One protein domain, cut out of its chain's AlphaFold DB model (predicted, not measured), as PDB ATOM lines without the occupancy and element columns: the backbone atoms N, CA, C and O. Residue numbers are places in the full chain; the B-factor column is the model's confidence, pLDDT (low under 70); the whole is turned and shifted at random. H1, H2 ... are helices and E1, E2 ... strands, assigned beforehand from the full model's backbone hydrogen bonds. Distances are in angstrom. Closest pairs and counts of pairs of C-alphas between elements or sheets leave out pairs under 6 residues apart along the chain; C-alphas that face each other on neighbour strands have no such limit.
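AT A GLANCE: This is residues 30 to 77 of the 81 residues of an uncharacterized protein of Methylobacterium sp. (strain 4-46) (UniProt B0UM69). A two-stranded parallel ribbon, E1 and E2, has the short helix H1 packed over it through residues 44 to 49, and a long arm leads away from E2 to a second short helix, H2. Residues 65 to 75, of which 70 to 75 belong to H2, stick out free of the rest. The printed part has 48 residues, with two named strands and two named helices in the order E1, H1, E2, H2; the class is mixed, helices and strands. It is only just loose, close to compact, with a radius of gyration of the C-alphas of 11.9 A, and has a flat outline of 34 by 22 by 11 A.

IN THESE COORDINATES: E1, residues 30 to 33, begins at C-alpha 30 (35.475, -37.117, 4.231) and is 9.8 A long. H1, residues 42 to 49, is 10.5 A long. E2, residues 54 to 57, is 10.2 A long. H2, residues 70 to 77, is 10.7 A long and ends at C-alpha 77 (42.850, -41.757, -5.027).

HOW THE PARTS SIT: E1 and E2 are parallel neighbours at 22 degrees; N 32 and O 55 are within hydrogen-bond range at 2.8 A, as are N 57 and O 32. E1, H1 and E2 form a strand-helix-strand unit, two parallel strands with a helix between, whose crossover is right-handed. The closest C-alphas of H1 and E2, Ala 48 and Trp 54, are 6.2 A apart. H2 is apart from E1 and from H1. In H1 and H2 every O i to N i+4 pair is within hydrogen-bond range.

THE WHOLE: The C-alphas farthest apart, of Ala 52 and Pro 68, are 34.4 A apart. The printed part has no cut. The link from E2 to H2, 12 residues, is long. Residues 36 to 42 and 59 to 77 have pLDDT under 70.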
ATOM      1  N   VAL A  30      34.802 -38.180   4.988       81.31
ATOM      2  CA  VAL A  30      35.475 -37.117   4.231       81.31
ATOM      3  C   VAL A  30      36.970 -37.336   4.280       81.31
ATOM      4  O   VAL A  30      37.545 -37.400   5.361       81.31
ATOM      5  N   THR A  31      37.616 -37.332   3.120       81.06
ATOM      6  CA  THR A  31      39.074 -37.417   3.034       81.06
ATOM      7  C   THR A  31      39.651 -36.127   2.474       81.06
ATOM      8  O   THR A  31      39.346 -35.717   1.356       81.06
ATOM      9  N   ARG A  32      40.514 -35.470   3.253       81.62
ATOM     10  CA  ARG A  32      41.368 -34.380   2.773       81.62
ATOM     11  C   ARG A  32      42.560 -34.980   2.033       81.62
ATOM     12  O   ARG A  32      43.299 -35.759   2.625       81.62
ATOM     13  N   VAL A  33      42.799 -34.538   0.801       79.25
ATOM     14  CA  VAL A  33      44.021 -34.833   0.039       79.25
ATOM     15  C   VAL A  33      44.772 -33.527  -0.209       79.25
ATOM     16  O   VAL A  33      44.157 -32.537  -0.607       79.25
ATOM     17  N   ALA A  34      46.073 -33.489   0.081       76.50
ATOM     18  CA  ALA A  34      46.908 -32.314  -0.166       76.50
ATOM     19  C   ALA A  34      48.342 -32.697  -0.552       76.50
ATOM     20  O   ALA A  34      48.947 -33.547   0.093       76.50
ATOM     21  N   ASP A  35      48.889 -32.014  -1.552       70.06
ATOM     22  CA  ASP A  35      50.272 -32.179  -2.003       70.06
ATOM     23  C   ASP A  35      51.273 -31.686  -0.945       70.06
ATOM     24  O   ASP A  35      51.074 -30.634  -0.320       70.06
ATOM     25  N   THR A  36      52.384 -32.405  -0.766       66.56
ATOM     26  CA  THR A  36      53.465 -31.992   0.152       66.56
ATOM     27  C   THR A  36      54.545 -31.132  -0.510       66.56
ATOM     28  O   THR A  36      55.403 -30.602   0.199       66.56
ATOM     29  N   ASN A  37      54.502 -30.929  -1.835       60.22
ATOM     30  CA  ASN A  37      55.533 -30.191  -2.569       60.22
ATOM     31  C   ASN A  37      54.962 -29.113  -3.523       60.22
ATOM     32  O   ASN A  37      54.535 -29.447  -4.623       60.22
ATOM     33  N   PRO A  38      54.980 -27.816  -3.164       58.34
ATOM     34  CA  PRO A  38      55.291 -27.289  -1.841       58.34
ATOM     35  C   PRO A  38      54.109 -27.511  -0.894       58.34
ATOM     36  O   PRO A  38      52.956 -27.282  -1.267       58.34
ATOM     37  N   ALA A  39      54.396 -27.909   0.345       60.81
ATOM     38  CA  ALA A  39      53.375 -28.171   1.351       60.81
ATOM     39  C   ALA A  39      52.458 -26.952   1.525       60.81
ATOM     40  O   ALA A  39      52.889 -25.858   1.908       60.81
ATOM     41  N   LEU A  40      51.167 -27.126   1.241       60.88
ATOM     42  CA  LEU A  40      50.188 -26.068   1.447       60.88
ATOM     43  C   LEU A  40      49.714 -26.020   2.905       60.88
ATOM     44  O   LEU A  40      49.102 -26.951   3.418       60.88
ATOM     45  N   ALA A  41      49.951 -24.858   3.513       60.88
ATOM     46  CA  ALA A  41      49.258 -24.225   4.636       60.88
ATOM     47  C   ALA A  41      48.653 -25.149   5.725       60.88
ATOM     48  O   ALA A  41      47.542 -25.684   5.598       60.88
ATOM     49  N   GLU A  42      49.326 -25.146   6.879       67.12
ATOM     50  CA  GLU A  42      48.932 -25.730   8.171       67.12
ATOM     51  C   GLU A  42      47.460 -25.513   8.607       67.12
ATOM     52  O   GLU A  42      46.875 -26.435   9.176       67.12
ATOM     53  N   PRO A  43      46.775 -24.384   8.309       73.31
ATOM     54  CA  PRO A  43      45.362 -24.203   8.667       73.31
ATOM     55  C   PRO A  43      44.421 -25.253   8.062       73.31
ATOM     56  O   PRO A  43      43.482 -25.699   8.724       73.31
ATOM     57  N   SER A  44      44.682 -25.689   6.824       72.12
ATOM     58  CA  SER A  44      43.871 -26.720   6.163       72.12
ATOM     59  C   SER A  44      44.053 -28.091   6.824       72.12
ATOM     60  O   SER A  44      43.080 -28.822   7.024       72.12
ATOM     61  N   ARG A  45      45.293 -28.400   7.228       74.94
ATOM     62  CA  ARG A  45      45.662 -29.614   7.961       74.94
ATOM     63  C   ARG A  45      45.031 -29.622   9.350       74.94
ATOM     64  O   ARG A  45      44.376 -30.598   9.713       74.94
ATOM     65  N   ARG A  46      45.139 -28.511  10.086       77.88
ATOM     66  CA  ARG A  46      44.530 -28.347  11.413       77.88
ATOM     67  C   ARG A  46      43.014 -28.532  11.366       77.88
ATOM     68  O   ARG A  46      42.470 -29.241  12.202       77.88
ATOM     69  N   ARG A  47      42.344 -27.961  10.358       79.44
ATOM     70  CA  ARG A  47      40.889 -28.090  10.179       79.44
ATOM     71  C   ARG A  47      40.443 -29.525   9.898       79.44
ATOM     72  O   ARG A  47      39.392 -29.926  10.382       79.44
ATOM     73  N   ALA A  48      41.186 -30.274   9.084       79.56
ATOM     74  CA  ALA A  48      40.851 -31.676   8.835       79.56
ATOM     75  C   ALA A  48      41.043 -32.522  10.098       79.56
ATOM     76  O   ALA A  48      40.153 -33.284  10.451       79.56
ATOM     77  N   ARG A  49      42.148 -32.316  10.828       78.56
ATOM     78  CA  ARG A  49      42.414 -33.008  12.099       78.56
ATOM     79  C   ARG A  49      41.399 -32.680  13.195       78.56
ATOM     80  O   ARG A  49      41.132 -33.522  14.039       78.56
ATOM     81  N   SER A  50      40.829 -31.475  13.194       80.31
ATOM     82  CA  SER A  50      39.844 -31.061  14.199       80.31
ATOM     83  C   SER A  50      38.428 -31.594  13.945       80.31
ATOM     84  O   SER A  50      37.523 -31.256  14.705       80.31
ATOM     85  N   LYS A  51      38.186 -32.349  12.865       78.19
ATOM     86  CA  LYS A  51      36.862 -32.890  12.531       78.19
ATOM     87  C   LYS A  51      36.821 -34.403  12.722       78.19
ATOM     88  O   LYS A  51      37.556 -35.135  12.071       78.19
ATOM     89  N   ALA A  52      35.918 -34.863  13.584       75.75
ATOM     90  CA  ALA A  52      35.668 -36.287  13.778       75.75
ATOM     91  C   ALA A  52      35.155 -36.938  12.479       75.75
ATOM     92  O   ALA A  52      34.350 -36.343  11.760       75.75
ATOM     93  N   GLY A  53      35.640 -38.146  12.176       76.62
ATOM     94  CA  GLY A  53      35.277 -38.899  10.967       76.62
ATOM     95  C   GLY A  53      35.926 -38.402   9.669       76.62
ATOM     96  O   GLY A  53      35.531 -38.834   8.589       76.62
ATOM     97  N   TRP A  54      36.888 -37.476   9.749       82.25
ATOM     98  CA  TRP A  54      37.660 -37.027   8.591       82.25
ATOM     99  C   TRP A  54      39.003 -37.753   8.522       82.25
ATOM    100  O   TRP A  54      39.722 -37.852   9.515       82.25
ATOM    101  N   HIS A  55      39.378 -38.184   7.323       81.56
ATOM    102  CA  HIS A  55      40.692 -38.734   7.015       81.56
ATOM    103  C   HIS A  55      41.561 -37.671   6.335       81.56
ATOM    104  O   HIS A  55      41.064 -36.737   5.702       81.56
ATOM    105  N   SER A  56      42.881 -37.790   6.461       78.31
ATOM    106  CA  SER A  56      43.829 -36.909   5.776       78.31
ATOM    107  C   SER A  56      44.911 -37.746   5.113       78.31
ATOM    108  O   SER A  56      45.577 -38.528   5.785       78.31
ATOM    109  N   ARG A  57      45.119 -37.533   3.815       78.25
ATOM    110  CA  ARG A  57      46.189 -38.134   3.019       78.25
ATOM    111  C   ARG A  57      47.037 -37.023   2.413       78.25
ATOM    112  O   ARG A  57      46.507 -36.039   1.900       78.25
ATOM    113  N   GLU A  58      48.350 -37.167   2.486       76.25
ATOM    114  CA  GLU A  58      49.285 -36.167   1.970       76.25
ATOM    115  C   GLU A  58      50.301 -36.837   1.044       76.25
ATOM    116  O   GLU A  58      51.403 -37.176   1.476       76.25
ATOM    117  N   PRO A  59      49.908 -37.132  -0.208       69.75
ATOM    118  CA  PRO A  59      50.803 -37.762  -1.162       69.75
ATOM    119  C   PRO A  59      51.971 -36.830  -1.514       69.75
ATOM    120  O   PRO A  59      51.820 -35.609  -1.615       69.75
ATOM    121  N   ALA A  60      53.146 -37.423  -1.735       67.12
ATOM    122  CA  ALA A  60      54.364 -36.720  -2.132       67.12
ATOM    123  C   ALA A  60      54.368 -36.357  -3.626       67.12
ATOM    124  O   ALA A  60      55.317 -36.646  -4.350       67.12
ATOM    125  N   VAL A  61      53.279 -35.753  -4.096       68.75
ATOM    126  CA  VAL A  61      53.110 -35.335  -5.487       68.75
ATOM    127  C   VAL A  61      53.426 -33.840  -5.602       68.75
ATOM    128  O   VAL A  61      53.015 -33.064  -4.736       68.75
ATOM    129  N   PRO A  62      54.175 -33.406  -6.631       66.44
ATOM    130  CA  PRO A  62      54.372 -31.990  -6.903       66.44
ATOM    131  C   PRO A  62      53.059 -31.303  -7.273       66.44
ATOM    132  O   PRO A  62      52.298 -31.758  -8.127       66.44
ATOM    133  N   ARG A  63      52.819 -30.146  -6.667       66.38
ATOM    134  CA  ARG A  63      51.658 -29.320  -6.957       66.38
ATOM    135  C   ARG A  63      51.710 -28.823  -8.396       66.38
ATOM    136  O   ARG A  63      52.726 -28.299  -8.845       66.38
ATOM    137  N   GLY A  64      50.572 -28.898  -9.081       66.00
ATOM    138  CA  GLY A  64      50.467 -28.446 -10.466       66.00
ATOM    139  C   GLY A  64      51.143 -29.388 -11.456       66.00
ATOM    140  O   GLY A  64      51.305 -29.010 -12.614       66.00
ATOM    141  N   VAL A  65      51.509 -30.606 -11.027       67.00
ATOM    142  CA  VAL A  65      51.819 -31.661 -11.984       67.00
ATOM    143  C   VAL A  65      50.583 -31.855 -12.856       67.00
ATOM    144  O   VAL A  65      49.468 -32.043 -12.359       67.00
ATOM    145  N   ALA A  66      50.762 -31.730 -14.169       62.97
ATOM    146  CA  ALA A  66      49.723 -32.144 -15.086       62.97
ATOM    147  C   ALA A  66      49.504 -33.638 -14.840       62.97
ATOM    148  O   ALA A  66      50.460 -34.411 -14.824       62.97
ATOM    149  N   VAL A  67      48.257 -34.031 -14.607       65.88
ATOM    150  CA  VAL A  67      47.850 -35.432 -14.621       65.88
ATOM    151  C   VAL A  67      47.335 -35.676 -16.043       65.88
ATOM    152  O   VAL A  67      46.158 -35.430 -16.304       65.88
ATOM    153  N   PRO A  68      48.204 -36.056 -17.002       61.03
ATOM    154  CA  PRO A  68      47.834 -36.129 -18.416       61.03
ATOM    155  C   PRO A  68      46.821 -37.240 -18.693       61.03
ATOM    156  O   PRO A  68      46.127 -37.207 -19.704       61.03
ATOM    157  N   MET A  69      46.733 -38.223 -17.795       60.38
ATOM    158  CA  MET A  69      45.821 -39.348 -17.893       60.38
ATOM    159  C   MET A  69      44.975 -39.440 -16.624       60.38
ATOM    160  O   MET A  69      45.538 -39.609 -15.546       60.38
ATOM    161  N   PRO A  70      43.635 -39.413 -16.710       62.56
ATOM    162  CA  PRO A  70      42.774 -39.481 -15.528       62.56
ATOM    163  C   PRO A  70      43.005 -40.751 -14.688       62.56
ATOM    164  O   PRO A  70      42.808 -40.718 -13.477       62.56
ATOM    165  N   GLY A  71      43.498 -41.839 -15.294       64.38
ATOM    166  CA  GLY A  71      43.848 -43.078 -14.589       64.38
ATOM    167  C   GLY A  71      44.898 -42.904 -13.486       64.38
ATOM    168  O   GLY A  71      44.758 -43.505 -12.427       64.38
ATOM    169  N   THR A  72      45.887 -42.020 -13.653       65.00
ATOM    170  CA  THR A  72      46.905 -41.804 -12.607       65.00
ATOM    171  C   THR A  72      46.353 -41.007 -11.421       65.00
ATOM    172  O   THR A  72      46.780 -41.209 -10.285       65.00
ATOM    173  N   ALA A  73      45.339 -40.160 -11.641       65.62
ATOM    174  CA  ALA A  73      44.574 -39.562 -10.545       65.62
ATOM    175  C   ALA A  73      43.724 -40.612  -9.811       65.62
ATOM    176  O   ALA A  73      43.613 -40.553  -8.587       65.62
ATOM    177  N   VAL A  74      43.161 -41.587 -10.535       68.38
ATOM    178  CA  VAL A  74      42.401 -42.696  -9.938       68.38
ATOM    179  C   VAL A  74      43.301 -43.573  -9.071       68.38
ATOM    180  O   VAL A  74      42.930 -43.853  -7.938       68.38
ATOM    181  N   GLU A  75      44.500 -43.938  -9.526       66.75
ATOM    182  CA  GLU A  75      45.472 -44.685  -8.707       66.75
ATOM    183  C   GLU A  75      45.901 -43.902  -7.457       66.75
ATOM    184  O   GLU A  75      45.965 -44.455  -6.358       66.75
ATOM    185  N   GLY A  76      46.120 -42.589  -7.586       65.31
ATOM    186  CA  GLY A  76      46.437 -41.716  -6.451       65.31
ATOM    187  C   GLY A  76      45.296 -41.570  -5.434       65.31
ATOM    188  O   GLY A  76      45.541 -41.297  -4.254       65.31
ATOM    189  N   LEU A  77      44.052 -41.776  -5.867       69.50
ATOM    190  CA  LEU A  77      42.850 -41.757  -5.027       69.50
ATOM    191  C   LEU A  77      42.369 -43.162  -4.642       69.50
ATOM    192  O   LEU A  77      41.485 -43.288  -3.794       69.50
TER     193      LEU A  77